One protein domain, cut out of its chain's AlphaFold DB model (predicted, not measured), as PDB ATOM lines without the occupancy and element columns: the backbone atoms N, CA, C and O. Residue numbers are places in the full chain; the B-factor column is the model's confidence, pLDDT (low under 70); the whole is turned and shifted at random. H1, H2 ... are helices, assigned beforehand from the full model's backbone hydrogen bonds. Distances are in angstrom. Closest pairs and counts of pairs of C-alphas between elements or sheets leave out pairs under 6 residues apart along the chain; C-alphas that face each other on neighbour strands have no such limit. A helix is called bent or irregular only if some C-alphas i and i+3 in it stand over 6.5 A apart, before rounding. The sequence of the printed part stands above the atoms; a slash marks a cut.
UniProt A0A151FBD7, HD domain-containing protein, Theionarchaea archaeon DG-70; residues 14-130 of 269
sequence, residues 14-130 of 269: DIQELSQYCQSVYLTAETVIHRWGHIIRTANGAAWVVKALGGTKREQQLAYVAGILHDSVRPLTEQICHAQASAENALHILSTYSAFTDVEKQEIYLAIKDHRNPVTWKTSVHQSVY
ATOM      1  N   ASP A  14     171.883 212.369 192.867       94.56
ATOM      2  CA  ASP A  14     171.150 211.622 191.845       94.56
ATOM      3  C   ASP A  14     169.752 212.219 191.611       94.56
ATOM      4  O   ASP A  14     169.242 212.234 190.493       94.56
ATOM      5  N   ILE A  15     169.141 212.792 192.658       96.50
ATOM      6  CA  ILE A  15     167.864 213.512 192.545       96.50
ATOM      7  C   ILE A  15     168.075 214.895 191.919       96.50
ATOM      8  O   ILE A  15     167.214 215.365 191.176       96.50
ATOM      9  N   GLN A  16     169.211 215.549 192.181       95.88
ATOM     10  CA  GLN A  16     169.561 216.803 191.507       95.88
ATOM     11  C   GLN A  16     169.766 216.583 190.004       95.88
ATOM     12  O   GLN A  16     169.219 217.341 189.205       95.88
ATOM     13  N   GLU A  17     170.491 215.530 189.623       96.31
ATOM     14  CA  GLU A  17     170.692 215.133 188.229       96.31
ATOM     15  C   GLU A  17     169.357 214.820 187.545       96.31
ATOM     16  O   GLU A  17     169.058 215.379 186.490       96.31
ATOM     17  N   LEU A  18     168.504 214.007 188.182       96.69
ATOM     18  CA  LEU A  18     167.159 213.725 187.678       96.69
ATOM     19  C   LEU A  18     166.331 215.008 187.512       96.69
ATOM     20  O   LEU A  18     165.649 215.186 186.506       96.69
ATOM     21  N   SER A  19     166.414 215.936 188.467       96.19
ATOM     22  CA  SER A  19     165.720 217.223 188.385       96.19
ATOM     23  C   SER A  19     166.203 218.067 187.202       96.19
ATOM     24  O   SER A  19     165.383 218.709 186.550       96.19
ATOM     25  N   GLN A  20     167.507 218.071 186.909       95.75
ATOM     26  CA  GLN A  20     168.080 218.774 185.756       95.75
ATOM     27  C   GLN A  20     167.660 218.120 184.436       95.75
ATOM     28  O   GLN A  20     167.278 218.817 183.494       95.75
ATOM     29  N   TYR A  21     167.665 216.785 184.387       95.25
ATOM     30  CA  TYR A  21     167.137 216.029 183.257       95.25
ATOM     31  C   TYR A  21     165.671 216.398 182.993       95.25
ATOM     32  O   TYR A  21     165.347 216.865 181.899       95.25
ATOM     33  N   CYS A  22     164.799 216.300 184.003       95.25
ATOM     34  CA  CYS A  22     163.388 216.664 183.880       95.25
ATOM     35  C   CYS A  22     163.213 218.123 183.448       95.25
ATOM     36  O   CYS A  22     162.429 218.397 182.544       95.25
ATOM     37  N   GLN A  23     163.972 219.059 184.026       95.31
ATOM     38  CA  GLN A  23     163.930 220.462 183.617       95.31
ATOM     39  C   GLN A  23     164.163 220.615 182.110       95.31
ATOM     40  O   GLN A  23     163.397 221.317 181.454       95.31
ATOM     41  N   SER A  24     165.163 219.926 181.548       93.00
ATOM     42  CA  SER A  24     165.430 219.967 180.104       93.00
ATOM     43  C   SER A  24     164.265 219.439 179.257       93.00
ATOM     44  O   SER A  24     163.961 220.026 178.220       93.00
ATOM     45  N   VAL A  25     163.564 218.404 179.733       90.62
ATOM     46  CA  VAL A  25     162.395 217.817 179.060       90.62
ATOM     47  C   VAL A  25     161.213 218.792 179.056       90.62
ATOM     48  O   VAL A  25     160.555 218.964 178.035       90.62
ATOM     49  N   TYR A  26     160.952 219.479 180.171       92.38
ATOM     50  CA  TYR A  26     159.813 220.400 180.267       92.38
ATOM     51  C   TYR A  26     160.061 221.779 179.654       92.38
ATOM     52  O   TYR A  26     159.106 222.529 179.458       92.38
ATOM     53  N   LEU A  27     161.307 222.144 179.328       85.75
ATOM     54  CA  LEU A  27     161.585 223.385 178.592       85.75
ATOM     55  C   LEU A  27     160.963 223.376 177.189       85.75
ATOM     56  O   LEU A  27     160.623 224.435 176.667       85.75
ATOM     57  N   THR A  28     160.782 222.193 176.602       83.56
ATOM     58  CA  THR A  28     160.162 222.004 175.285       83.56
ATOM     59  C   THR A  28     158.706 221.550 175.372       83.56
ATOM     60  O   THR A  28     158.127 221.186 174.348       83.56
ATOM     61  N   ALA A  29     158.096 221.587 176.565       86.88
ATOM     62  CA  ALA A  29     156.683 221.274 176.726       86.88
ATOM     63  C   ALA A  29     155.831 222.177 175.821       86.88
ATOM     64  O   ALA A  29     156.043 223.391 175.735       86.88
ATOM     65  N   GLU A  30     154.861 221.564 175.148       85.19
ATOM     66  CA  GLU A  30     154.052 222.232 174.128       85.19
ATOM     67  C   GLU A  30     153.159 223.341 174.691       85.19
ATOM     68  O   GLU A  30     152.882 224.330 174.004       85.19
ATOM     69  N   THR A  31     152.740 223.177 175.947       87.94
ATOM     70  CA  THR A  31     151.907 224.145 176.656       87.94
ATOM     71  C   THR A  31     152.729 224.899 177.688       87.94
ATOM     72  O   THR A  31     153.493 224.295 178.449       87.94
ATOM     73  N   VAL A  32     152.590 226.224 177.727       90.81
ATOM     74  CA  VAL A  32     153.408 227.072 178.606       90.81
ATOM     75  C   VAL A  32     153.054 226.862 180.074       90.81
ATOM     76  O   VAL A  32     153.942 226.895 180.926       90.81
ATOM     77  N   ILE A  33     151.789 226.546 180.366       91.62
ATOM     78  CA  ILE A  33     151.330 226.208 181.715       91.62
ATOM     79  C   ILE A  33     151.976 224.928 182.275       91.62
ATOM     80  O   ILE A  33     152.158 224.851 183.486       91.62
ATOM     81  N   HIS A  34     152.353 223.948 181.446       91.56
ATOM     82  CA  HIS A  34     152.961 222.686 181.915       91.56
ATOM     83  C   HIS A  34     154.491 222.664 181.791       91.56
ATOM     84  O   HIS A  34     155.116 221.607 181.884       91.56
ATOM     85  N   ARG A  35     155.120 223.828 181.601       93.62
ATOM     86  CA  ARG A  35     156.581 223.956 181.669       93.62
ATOM     87  C   ARG A  35     157.097 223.769 183.094       93.62
ATOM     88  O   ARG A  35     156.340 223.662 184.061       93.62
ATOM     89  N   TRP A  36     158.425 223.790 183.218       95.00
ATOM     90  CA  TRP A  36     159.152 223.535 184.462       95.00
ATOM     91  C   TRP A  36     158.600 224.267 185.693       95.00
ATOM     92  O   TRP A  36     158.584 223.677 186.767       95.00
ATOM     93  N   GLY A  37     158.099 225.500 185.553       94.12
ATOM     94  CA  GLY A  37     157.487 226.253 186.650       94.12
ATOM     95  C   GLY A  37     156.372 225.496 187.384       94.12
ATOM     96  O   GLY A  37     156.397 225.414 188.612       94.12
ATOM     97  N   HIS A  38     155.417 224.906 186.656       95.06
ATOM     98  CA  HIS A  38     154.327 224.101 187.240       95.06
ATOM     99  C   HIS A  38     154.866 222.833 187.898       95.06
ATOM    100  O   HIS A  38     154.526 222.500 189.035       95.06
ATOM    101  N   ILE A  39     155.779 222.161 187.202       96.44
ATOM    102  CA  ILE A  39     156.383 220.907 187.643       96.44
ATOM    103  C   ILE A  39     157.130 221.088 188.965       96.44
ATOM    104  O   ILE A  39     156.901 220.344 189.918       96.44
ATOM    105  N   ILE A  40     157.978 222.114 189.063       96.38
ATOM    106  CA  ILE A  40     158.768 222.360 190.267       96.38
ATOM    107  C   ILE A  40     157.903 222.843 191.432       96.38
ATOM    108  O   ILE A  40     158.158 222.467 192.575       96.38
ATOM    109  N   ARG A  41     156.851 223.638 191.183       96.56
ATOM    110  CA  ARG A  41     155.904 224.022 192.242       96.56
ATOM    111  C   ARG A  41     155.118 222.818 192.753       96.56
ATOM    112  O   ARG A  41     155.032 222.646 193.966       96.56
ATOM    113  N   THR A  42     154.654 221.945 191.860       97.50
ATOM    114  CA  THR A  42     153.980 220.691 192.233       97.50
ATOM    115  C   THR A  42     154.905 219.766 193.026       97.50
ATOM    116  O   THR A  42     154.509 219.225 194.053       97.50
ATOM    117  N   ALA A  43     156.164 219.615 192.615       97.94
ATOM    118  CA  ALA A  43     157.145 218.807 193.342       97.94
ATOM    119  C   ALA A  43     157.443 219.350 194.745       97.94
ATOM    120  O   ALA A  43     157.462 218.602 195.723       97.94
ATOM    121  N   ASN A  44     157.628 220.665 194.860       97.31
ATOM    122  CA  ASN A  44     157.826 221.330 196.142       97.31
ATOM    123  C   ASN A  44     156.595 221.216 197.048       97.31
ATOM    124  O   ASN A  44     156.727 220.921 198.236       97.31
ATOM    125  N   GLY A  45     155.399 221.417 196.497       97.88
ATOM    126  CA  GLY A  45     154.153 221.264 197.235       97.88
ATOM    127  C   GLY A  45     153.941 219.828 197.710       97.88
ATOM    128  O   GLY A  45     153.607 219.623 198.874       97.88
ATOM    129  N   ALA A  46     154.245 218.827 196.879       98.12
ATOM    130  CA  ALA A  46     154.178 217.417 197.253       98.12
ATOM    131  C   ALA A  46     155.151 217.082 198.398       98.12
ATOM    132  O   ALA A  46     154.753 216.471 199.393       98.12
ATOM    133  N   ALA A  47     156.404 217.536 198.312       98.19
ATOM    134  CA  ALA A  47     157.377 217.372 199.392       98.19
ATOM    135  C   ALA A  47     156.920 218.062 200.690       98.19
ATOM    136  O   ALA A  47     157.041 217.492 201.777       98.19
ATOM    137  N   TRP A  48     156.346 219.265 200.593       97.62
ATOM    138  CA  TRP A  48     155.770 219.951 201.749       97.62
ATOM    139  C   TRP A  48     154.586 219.193 202.354       97.62
ATOM    140  O   TRP A  48     154.542 219.068 203.574       97.62
ATOM    141  N   VAL A  49     153.668 218.653 201.543       97.06
ATOM    142  CA  VAL A  49     152.538 217.847 202.038       97.06
ATOM    143  C   VAL A  49     153.062 216.678 202.870       97.06
ATOM    144  O   VAL A  49     152.622 216.487 204.001       97.06
ATOM    145  N   VAL A  50     154.050 215.935 202.362       97.56
ATOM    146  CA  VAL A  50     154.653 214.825 203.114       97.56
ATOM    147  C   VAL A  50     155.274 215.302 204.424       97.56
ATOM    148  O   VAL A  50     155.048 214.684 205.462       97.56
ATOM    149  N   LYS A  51     156.010 216.418 204.402       97.12
ATOM    150  CA  LYS A  51     156.597 217.010 205.612       97.12
ATOM    151  C   LYS A  51     155.531 217.387 206.640       97.12
ATOM    152  O   LYS A  51     155.698 217.089 207.818       97.12
ATOM    153  N   ALA A  52     154.468 218.059 206.202       96.06
ATOM    154  CA  ALA A  52     153.386 218.503 207.069       96.06
ATOM    155  C   ALA A  52     152.715 217.310 207.760       96.06
ATOM    156  O   ALA A  52     152.429 217.375 208.947       96.06
ATOM    157  N   LEU A  53     152.584 216.188 207.051       95.62
ATOM    158  CA  LEU A  53     152.032 214.931 207.559       95.62
ATOM    159  C   LEU A  53     153.015 214.090 208.392       95.62
ATOM    160  O   LEU A  53     152.746 212.920 208.653       95.62
ATOM    161  N   GLY A  54     154.155 214.653 208.800       95.88
ATOM    162  CA  GLY A  54     155.141 213.965 209.635       95.88
ATOM    163  C   GLY A  54     156.024 212.960 208.890       95.88
ATOM    164  O   GLY A  54     156.711 212.165 209.529       95.88
ATOM    165  N   GLY A  55     156.032 212.991 207.556       96.56
ATOM    166  CA  GLY A  55     156.871 212.120 206.742       96.56
ATOM    167  C   GLY A  55     158.367 212.414 206.883       96.56
ATOM    168  O   GLY A  55     158.817 213.548 207.093       96.56
ATOM    169  N   THR A  56     159.161 211.365 206.728       97.06
ATOM    170  CA  THR A  56     160.622 211.380 206.769       97.06
ATOM    171  C   THR A  56     161.223 212.218 205.639       97.06
ATOM    172  O   THR A  56     160.589 212.511 204.623       97.06
ATOM    173  N   LYS A  57     162.507 212.577 205.774       96.88
ATOM    174  CA  LYS A  57     163.252 213.256 204.699       96.88
ATOM    175  C   LYS A  57     163.253 212.449 203.397       96.88
ATOM    176  O   LYS A  57     163.177 213.039 202.326       96.88
ATOM    177  N   ARG A  58     163.334 211.116 203.486       97.25
ATOM    178  CA  ARG A  58     163.333 210.258 202.299       97.25
ATOM    179  C   ARG A  58     161.972 210.270 201.612       97.25
ATOM    180  O   ARG A  58     161.923 210.488 200.412       97.25
ATOM    181  N   GLU A  59     160.876 210.162 202.357       98.00
ATOM    182  CA  GLU A  59     159.527 210.274 201.782       98.00
ATOM    183  C   GLU A  59     159.295 211.640 201.115       98.00
ATOM    184  O   GLU A  59     158.705 211.707 200.039       98.00
ATOM    185  N   GLN A  60     159.814 212.733 201.690       98.25
ATOM    186  CA  GLN A  60     159.758 214.059 201.055       98.25
ATOM    187  C   GLN A  60     160.511 214.079 199.712       98.25
ATOM    188  O   GLN A  60     160.021 214.652 198.740       98.25
ATOM    189  N   GLN A  61     161.671 213.415 199.632       98.19
ATOM    190  CA  GLN A  61     162.428 213.259 198.384       98.19
ATOM    191  C   GLN A  61     161.665 212.420 197.352       98.19
ATOM    192  O   GLN A  61     161.635 212.792 196.182       98.19
ATOM    193  N   LEU A  62     161.013 211.327 197.763       98.50
ATOM    194  CA  LEU A  62     160.194 210.503 196.866       98.50
ATOM    195  C   LEU A  62     158.986 211.281 196.333       98.50
ATOM    196  O   LEU A  62     158.705 211.228 195.139       98.50
ATOM    197  N   ALA A  63     158.321 212.067 197.180       98.50
ATOM    198  CA  ALA A  63     157.230 212.946 196.765       98.50
ATOM    199  C   ALA A  63     157.690 214.050 195.805       98.50
ATOM    200  O   ALA A  63     156.986 214.353 194.841       98.50
ATOM    201  N   TYR A  64     158.880 214.617 196.024       98.50
ATOM    202  CA  TYR A  64     159.498 215.547 195.078       98.50
ATOM    203  C   TYR A  64     159.748 214.879 193.723       98.50
ATOM    204  O   TYR A  64     159.360 215.424 192.693       98.50
ATOM    205  N   VAL A  65     160.341 213.679 193.719       98.50
ATOM    206  CA  VAL A  65     160.600 212.905 192.495       98.50
ATOM    207  C   VAL A  65     159.298 212.585 191.758       98.50
ATOM    208  O   VAL A  65     159.205 212.799 190.551       98.50
ATOM    209  N   ALA A  66     158.266 212.150 192.482       98.56
ATOM    210  CA  ALA A  66     156.943 211.931 191.911       98.56
ATOM    211  C   ALA A  66     156.379 213.214 191.288       98.56
ATOM    212  O   ALA A  66     155.887 213.185 190.164       98.56
ATOM    213  N   GLY A  67     156.518 214.356 191.964       98.19
ATOM    214  CA  GLY A  67     156.073 215.645 191.444       98.19
ATOM    215  C   GLY A  67     156.841 216.124 190.209       98.19
ATOM    216  O   GLY A  67     156.215 216.659 189.302       98.19
ATOM    217  N   ILE A  68     158.155 215.897 190.092       97.94
ATOM    218  CA  ILE A  68     158.877 216.283 188.862       97.94
ATOM    219  C   ILE A  68     158.562 215.362 187.671       97.94
ATOM    220  O   ILE A  68     158.705 215.768 186.520       97.94
ATOM    221  N   LEU A  69     158.086 214.141 187.922       97.88
ATOM    222  CA  LEU A  69     157.765 213.157 186.883       97.88
ATOM    223  C   LEU A  69     156.268 213.071 186.534       97.88
ATOM    224  O   LEU A  69     155.938 212.438 185.528       97.88
ATOM    225  N   HIS A  70     155.379 213.696 187.321       97.50
ATOM    226  CA  HIS A  70     153.929 213.443 187.261       97.50
ATOM    227  C   HIS A  70     153.268 213.720 185.906       97.50
ATOM    228  O   HIS A  70     152.270 213.082 185.574       97.50
ATOM    229  N   ASP A  71     153.877 214.618 185.134       95.00
ATOM    230  CA  ASP A  71     153.394 215.130 183.854       95.00
ATOM    231  C   ASP A  71     154.377 214.886 182.708       95.00
ATOM    232  O   ASP A  71     154.305 215.530 181.662       95.00
ATOM    233  N   SER A  72     155.306 213.945 182.891       93.25
ATOM    234  CA  SER A  72     156.372 213.680 181.920       93.25
ATOM    235  C   SER A  72     155.851 213.195 180.564       93.25
ATOM    236  O   SER A  72     156.565 213.283 179.567       93.25
ATOM    237  N   VAL A  73     154.600 212.725 180.508       90.62
ATOM    238  CA  VAL A  73     153.893 212.373 179.278       90.62
ATOM    239  C   VAL A  73     152.537 213.083 179.236       90.62
ATOM    240  O   VAL A  73     151.573 212.679 179.888       90.62
ATOM    241  N   ARG A  74     152.455 214.131 178.412       82.31
ATOM    242  CA  ARG A  74     151.251 214.940 178.159       82.31
ATOM    243  C   ARG A  74     150.896 214.883 176.666       82.31
ATOM    244  O   ARG A  74     151.293 215.773 175.918       82.31
ATOM    245  N   PRO A  75     150.211 213.828 176.191       69.75
ATOM    246  CA  PRO A  75     149.816 213.755 174.791       69.75
ATOM    247  C   PRO A  75     148.793 214.856 174.476       69.75
ATOM    248  O   PRO A  75     147.901 215.121 175.277       69.75
ATOM    249  N   LEU A  76     148.901 215.457 173.285       63.12
ATOM    250  CA  LEU A  76     147.979 216.493 172.791       63.12
ATOM    251  C   LEU A  76     146.510 216.077 172.812       63.12
ATOM    252  O   LEU A  76     145.616 216.899 172.987       63.12
ATOM    253  N   THR A  77     146.264 214.785 172.619       59.91
ATOM    254  CA  THR A  77     144.943 214.190 172.774       59.91
ATOM    255  C   THR A  77     145.001 213.246 173.969       59.91
ATOM    256  O   THR A  77     145.838 212.344 174.005       59.91
ATOM    257  N   GLU A  78     144.115 213.418 174.958       64.00
ATOM    258  CA  GLU A  78     143.999 212.506 176.114       64.00
ATOM    259  C   GLU A  78     143.397 211.133 175.717       64.00
ATOM    260  O   GLU A  78     142.623 210.542 176.467       64.00
ATOM    261  N   GLN A  79     143.726 210.591 174.536       72.31
ATOM    262  CA  GLN A  79     143.358 209.218 174.159       72.31
ATOM    263  C   GLN A  79     143.999 208.191 175.102       72.31
ATOM    264  O   GLN A  79     143.455 207.112 175.325       72.31
ATOM    265  N   ILE A  80     145.148 208.553 175.678       78.69
ATOM    266  CA  ILE A  80     145.824 207.819 176.740       78.69
ATOM    267  C   ILE A  80     145.782 208.684 177.997       78.69
ATOM    268  O   ILE A  80     146.067 209.882 177.955       78.69
ATOM    269  N   CYS A  81     145.437 208.075 179.133       88.56
ATOM    270  CA  CYS A  81     145.472 208.750 180.425       88.56
ATOM    271  C   CYS A  81     146.904 209.220 180.730       88.56
ATOM    272  O   CYS A  81     147.786 208.394 180.977       88.56
ATOM    273  N   HIS A  82     147.124 210.538 180.757       91.69
ATOM    274  CA  HIS A  82     148.445 211.135 180.988       91.69
ATOM    275  C   HIS A  82     149.075 210.682 182.312       91.69
ATOM    276  O   HIS A  82     150.283 210.486 182.375       91.69
ATOM    277  N   ALA A  83     148.268 210.462 183.357       94.06
ATOM    278  CA  ALA A  83     148.759 210.024 184.661       94.06
ATOM    279  C   ALA A  83     149.320 208.594 184.599       94.06
ATOM    280  O   ALA A  83     150.392 208.322 185.131       94.06
ATOM    281  N   GLN A  84     148.638 207.689 183.888       94.81
ATOM    282  CA  GLN A  84     149.118 206.323 183.676       94.81
ATOM    283  C   GLN A  84     150.387 206.318 182.810       94.81
ATOM    284  O   GLN A  84     151.377 205.698 183.190       94.81
ATOM    285  N   ALA A  85     150.381 207.052 181.693       94.62
ATOM    286  CA  ALA A  85     151.530 207.131 180.793       94.62
ATOM    287  C   ALA A  85     152.760 207.761 181.472       94.62
ATOM    288  O   ALA A  85     153.874 207.263 181.328       94.62
ATOM    289  N   SER A  86     152.560 208.816 182.268       96.25
ATOM    290  CA  SER A  86     153.633 209.455 183.038       96.25
ATOM    291  C   SER A  86     154.171 208.538 184.135       96.25
ATOM    292  O   SER A  86     155.373 208.532 184.376       96.25
ATOM    293  N   ALA A  87     153.324 207.718 184.768       97.19
ATOM    294  CA  ALA A  87     153.769 206.740 185.760       97.19
ATOM    295  C   ALA A  87     154.632 205.631 185.128       97.19
ATOM    296  O   ALA A  87     155.669 205.258 185.674       97.19
ATOM    297  N   GLU A  88     154.243 205.122 183.958       96.81
ATOM    298  CA  GLU A  88     155.030 204.135 183.204       96.81
ATOM    299  C   GLU A  88     156.370 204.717 182.736       96.81
ATOM    300  O   GLU A  88     157.417 204.093 182.918       96.81
ATOM    301  N   ASN A  89     156.353 205.944 182.213       96.69
ATOM    302  CA  ASN A  89     157.567 206.658 181.833       96.69
ATOM    303  C   ASN A  89     158.477 206.930 183.042       96.69
ATOM    304  O   ASN A  89     159.692 206.776 182.947       96.69
ATOM    305  N   ALA A  90     157.903 207.257 184.202       97.62
ATOM    306  CA  ALA A  90     158.652 207.427 185.441       97.62
ATOM    307  C   ALA A  90     159.392 206.144 185.844       97.62
ATOM    308  O   ALA A  90     160.563 206.218 186.201       97.62
ATOM    309  N   LEU A  91     158.769 204.963 185.736       97.62
ATOM    310  CA  LEU A  91     159.463 203.692 185.987       97.62
ATOM    311  C   LEU A  91     160.614 203.461 185.005       97.62
ATOM    312  O   LEU A  91     161.679 202.996 185.416       97.62
ATOM    313  N   HIS A  92     160.418 203.802 183.730       97.12
ATOM    314  CA  HIS A  92     161.473 203.699 182.728       97.12
ATOM    315  C   HIS A  92     162.659 204.611 183.066       97.12
ATOM    316  O   HIS A  92     163.788 204.130 183.139       97.12
ATOM    317  N   ILE A  93     162.404 205.889 183.361       96.69
ATOM    318  CA  ILE A  93     163.438 206.850 183.767       96.69
ATOM    319  C   ILE A  93     164.148 206.366 185.035       96.69
ATOM    320  O   ILE A  93     165.367 206.281 185.061       96.69
ATOM    321  N   LEU A  94     163.411 205.975 186.077       97.56
ATOM    322  CA  LEU A  94     163.995 205.554 187.354       97.56
ATOM    323  C   LEU A  94     164.767 204.230 187.268       97.56
ATOM    324  O   LEU A  94     165.541 203.919 188.173       97.56
ATOM    325  N   SER A  95     164.593 203.441 186.203       95.88
ATOM    326  CA  SER A  95     165.345 202.197 186.009       95.88
ATOM    327  C   SER A  95     166.849 202.429 185.820       95.88
ATOM    328  O   SER A  95     167.640 201.539 186.132       95.88
ATOM    329  N   THR A  96     167.251 203.627 185.383       95.06
ATOM    330  CA  THR A  96     168.658 204.012 185.210       95.06
ATOM    331  C   THR A  96     169.290 204.586 186.482       95.06
ATOM    332  O   THR A  96     170.498 204.806 186.512       95.06
ATOM    333  N   TYR A  97     168.507 204.778 187.552       94.38
ATOM    334  CA  TYR A  97     168.959 205.339 188.825       94.38
ATOM    335  C   TYR A  97     168.979 204.261 189.918       94.38
ATOM    336  O   TYR A  97     167.942 203.866 190.457       94.38
ATOM    337  N   SER A  98     170.176 203.805 190.298       93.50
ATOM    338  CA  SER A  98     170.372 202.784 191.345       93.50
ATOM    339  C   SER A  98     170.028 203.267 192.758       93.50
ATOM    340  O   SER A  98     169.847 202.451 193.660       93.50
ATOM    341  N   ALA A  99     169.891 204.581 192.950       94.81
ATOM    342  CA  ALA A  99     169.540 205.209 194.221       94.81
ATOM    343  C   ALA A  99     168.092 204.970 194.674       94.81
ATOM    344  O   ALA A  99     167.738 205.362 195.788       94.81
ATOM    345  N   PHE A 100     167.248 204.376 193.825       97.31
ATOM    346  CA  PHE A 100     165.863 204.047 194.150       97.31
ATOM    347  C   PHE A 100     165.680 202.536 194.233       97.31
ATOM    348  O   PHE A 100     165.958 201.801 193.282       97.31
ATOM    349  N   THR A 101     165.152 202.076 195.362       97.62
ATOM    350  CA  THR A 101     164.715 200.685 195.514       97.62
ATOM    351  C   THR A 101     163.441 200.427 194.706       97.62
ATOM    352  O   THR A 101     162.707 201.356 194.365       97.62
ATOM    353  N   ASP A 102     163.128 199.164 194.422       97.44
ATOM    354  CA  ASP A 102     161.906 198.824 193.679       97.44
ATOM    355  C   ASP A 102     160.627 199.206 194.438       97.44
ATOM    356  O   ASP A 102     159.632 199.591 193.826       97.44
ATOM    357  N   VAL A 103     160.673 199.184 195.774       97.44
ATOM    358  CA  VAL A 103     159.579 199.666 196.630       97.44
ATOM    359  C   VAL A 103     159.361 201.166 196.425       97.44
ATOM    360  O   VAL A 103     158.239 201.592 196.173       97.44
ATOM    361  N   GLU A 104     160.429 201.963 196.449       98.19
ATOM    362  CA  GLU A 104     160.354 203.417 196.249       98.19
ATOM    363  C   GLU A 104     159.885 203.784 194.836       98.19
ATOM    364  O   GLU A 104     159.064 204.687 194.665       98.19
ATOM    365  N   LYS A 105     160.350 203.055 193.815       98.38
ATOM    366  CA  LYS A 105     159.866 203.212 192.434       98.38
ATOM    367  C   LYS A 105     158.365 202.945 192.345       98.38
ATOM    368  O   LYS A 105     157.652 203.689 191.675       98.38
ATOM    369  N   GLN A 106     157.875 201.922 193.046       97.94
ATOM    370  CA  GLN A 106     156.452 201.601 193.083       97.94
ATOM    371  C   GLN A 106     155.628 202.663 193.828       97.94
ATOM    372  O   GLN A 106     154.506 202.962 193.417       97.94
ATOM    373  N   GLU A 107     156.163 203.262 194.892       97.81
ATOM    374  CA  GLU A 107     155.511 204.384 195.582       97.81
ATOM    375  C   GLU A 107     155.394 205.616 194.683       97.81
ATOM    376  O   GLU A 107     154.304 206.182 194.562       97.81
ATOM    377  N   ILE A 108     156.482 205.986 193.997       98.50
ATOM    378  CA  ILE A 108     156.492 207.080 193.015       98.50
ATOM    379  C   ILE A 108     155.485 206.798 191.894       98.50
ATOM    380  O   ILE A 108     154.675 207.662 191.558       98.50
ATOM    381  N   TYR A 109     155.486 205.575 191.357       98.12
ATOM    382  CA  TYR A 109     154.538 205.147 190.332       98.12
ATOM    383  C   TYR A 109     153.087 205.347 190.776       98.12
ATOM    384  O   TYR A 109     152.297 205.929 190.037       98.12
ATOM    385  N   LEU A 110     152.724 204.889 191.979       97.62
ATOM    386  CA  LEU A 110     151.360 205.028 192.492       97.62
ATOM    387  C   LEU A 110     150.985 206.494 192.718       97.62
ATOM    388  O   LEU A 110     149.867 206.886 192.383       97.62
ATOM    389  N   ALA A 111     151.908 207.299 193.250       98.00
ATOM    390  CA  ALA A 111     151.688 208.726 193.454       98.00
ATOM    391  C   ALA A 111     151.395 209.457 192.137       98.00
ATOM    392  O   ALA A 111     150.490 210.286 192.086       98.00
ATOM    393  N   ILE A 112     152.110 209.114 191.061       98.06
ATOM    394  CA  ILE A 112     151.885 209.688 189.729       98.06
ATOM    395  C   ILE A 112     150.602 209.139 189.108       98.06
ATOM    396  O   ILE A 112     149.765 209.906 188.644       98.06
ATOM    397  N   LYS A 113     150.412 207.820 189.098       96.62
ATOM    398  CA  LYS A 113     149.273 207.175 188.437       96.62
ATOM    399  C   LYS A 113     147.931 207.681 188.963       96.62
ATOM    400  O   LYS A 113     147.009 207.919 188.180       96.62
ATOM    401  N   ASP A 114     147.833 207.854 190.276       95.25
ATOM    402  CA  ASP A 114     146.577 208.175 190.943       95.25
ATOM    403  C   ASP A 114     146.380 209.692 191.156       95.25
ATOM    404  O   ASP A 114     145.355 210.097 191.697       95.25
ATOM    405  N   HIS A 115     147.289 210.565 190.690       94.25
ATOM    406  CA  HIS A 115     147.226 212.007 190.992       94.25
ATOM    407  C   HIS A 115     146.039 212.761 190.360       94.25
ATOM    408  O   HIS A 115     145.825 213.943 190.637       94.25
ATOM    409  N   ARG A 116     145.267 212.122 189.473       88.56
ATOM    410  CA  ARG A 116     144.152 212.777 188.771       88.56
ATOM    411  C   ARG A 116     142.897 212.880 189.631       88.56
ATOM    412  O   ARG A 116     142.182 213.877 189.530       88.56
ATOM    413  N   ASN A 117     142.624 211.851 190.427       85.25
ATOM    414  CA  ASN A 117     141.362 211.663 191.135       85.25
ATOM    415  C   ASN A 117     141.626 211.270 192.591       85.25
ATOM    416  O   ASN A 117     142.628 210.613 192.862       85.25
ATOM    417  N   PRO A 118     140.709 211.595 193.516       82.31
ATOM    418  CA  PRO A 118     140.802 211.080 194.872       82.31
ATOM    419  C   PRO A 118     140.747 209.548 194.847       82.31
ATOM    420  O   PRO A 118     139.887 208.948 194.197       82.31
ATOM    421  N   VAL A 119     141.659 208.915 195.576       88.25
ATOM    422  CA  VAL A 119     141.684 207.463 195.792       88.25
ATOM    423  C   VAL A 119     141.843 207.167 197.279       88.25
ATOM    424  O   VAL A 119     142.148 208.054 198.077       88.25
ATOM    425  N   THR A 120     141.637 205.911 197.672       88.44
ATOM    426  CA  THR A 120     141.866 205.489 199.056       88.44
ATOM    427  C   THR A 120     143.309 205.772 199.460       88.44
ATOM    428  O   THR A 120     144.248 205.268 198.843       88.44
ATOM    429  N   TRP A 121     143.461 206.564 200.519       87.44
ATOM    430  CA  TRP A 121     144.749 206.957 201.071       87.44
ATOM    431  C   TRP A 121     145.561 205.740 201.523       87.44
ATOM    432  O   TRP A 121     145.070 204.934 202.314       87.44
ATOM    433  N   LYS A 122     146.813 205.630 201.063       89.88
ATOM    434  CA  LYS A 122     147.749 204.579 201.502       89.88
ATOM    435  C   LYS A 122     148.885 205.144 202.346       89.88
ATOM    436  O   LYS A 122     149.091 204.707 203.470       89.88
ATOM    437  N   THR A 123     149.593 206.131 201.808       93.38
ATOM    438  CA  THR A 123     150.742 206.788 202.446       93.38
ATOM    439  C   THR A 123     150.719 208.284 202.149       93.38
ATOM    440  O   THR A 123     150.006 208.739 201.250       93.38
ATOM    441  N   SER A 124     151.505 209.061 202.897       94.44
ATOM    442  CA  SER A 124     151.685 210.495 202.639       94.44
ATOM    443  C   SER A 124     152.249 210.764 201.239       94.44
ATOM    444  O   SER A 124     151.763 211.667 200.564       94.44
ATOM    445  N   VAL A 125     153.195 209.942 200.769       97.44
ATOM    446  CA  VAL A 125     153.769 210.020 199.411       97.44
ATOM    447  C   VAL A 125     152.721 209.727 198.336       97.44
ATOM    448  O   VAL A 125     152.635 210.441 197.343       97.44
ATOM    449  N   HIS A 126     151.878 208.707 198.527       95.75
ATOM    450  CA  HIS A 126     150.894 208.294 197.517       95.75
ATOM    451  C   HIS A 126     149.914 209.412 197.137       95.75
ATOM    452  O   HIS A 126     149.515 209.509 195.982       95.75
ATOM    453  N   GLN A 127     149.523 210.264 198.083       93.69
ATOM    454  CA  GLN A 127     148.559 211.342 197.830       93.69
ATOM    455  C   GLN A 127     149.196 212.730 197.720       93.69
ATOM    456  O   GLN A 127     148.494 213.700 197.433       93.69
ATOM    457  N   SER A 128     150.512 212.857 197.903       97.00
ATOM    458  CA  SER A 128     151.169 214.165 197.921       97.00
ATOM    459  C   SER A 128     151.060 214.904 196.591       97.00
ATOM    460  O   SER A 128     150.818 216.110 196.587       97.00
ATOM    461  N   VAL A 129     151.197 214.195 195.465       97.88
ATOM    462  CA  VAL A 129     151.091 214.793 194.124       97.88
ATOM    463  C   VAL A 129     149.654 215.225 193.842       97.88
ATOM    464  O   VAL A 129     149.450 216.353 193.406       97.88
ATOM    465  N   TYR A 130     148.659 214.388 194.168       95.62
ATOM    466  CA  TYR A 130     147.238 214.746 194.050       95.62
ATOM    467  C   TYR A 130     146.924 216.028 194.830       95.62
ATOM    468  O   TYR A 130     146.396 216.987 194.270       95.62
TER     469      TYR A 130
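AT A GLANCE: This is residues 14 to 130 of the 269 residues of the protein "HD domain-containing protein" of Theionarchaea archaeon DG-70 (UniProt A0A151FBD7). Look for H3 in the middle, with H1, H2, H5 and H6 packed round it and H4 folded back along H5 as a hairpin. H1, H2 and H3 form an up-and-down bundle, each running against the one before. The printed part has 117 residues, with six named helices that hold 75 of them and no named strand; its class is all helix, and it is compact, with a radius of gyration of the C-alphas of 13.0 A and spans of 36 by 31 by 24 A.

HOW THE PARTS SIT: From H1, residues 14 to 26, go to H2, residues 36 to 52, a hairpin with H3, residues 57 to 69; their closest C-alphas, Ala 43 and Gly 67, are 3.8 A apart. H4, residues 82 to 94, and H5, residues 102 to 113, form another hairpin; H5 touches H3 at a steep tilt of 49 degrees, closest C-alphas Ala 66 and Ile 108, 5.0 A. H6, residues 124 to 130, touches H5, its residues 107 to 112 alone, closest C-alphas Ala 111 and His 126, 4.2 A. Every O i to N i+4 pair is within hydrogen-bond range in H1 to H5; in H6, irregular with C-alphas 126 and 129 7.3 A apart, 1 of 3 is, and 2 of 4 O i to N i+3 pairs.

IN THESE COORDINATES: Find C-alpha 14 at (171.150, 211.622, 191.845), where H1 begins; H2 runs 23.9 A, and H6 ends at C-alpha 130, (147.238, 214.746, 194.050).

THE WHOLE: The printed part has no cut; residues 70 to 81 are a long link, with 75 to 78 under pLDDT 70.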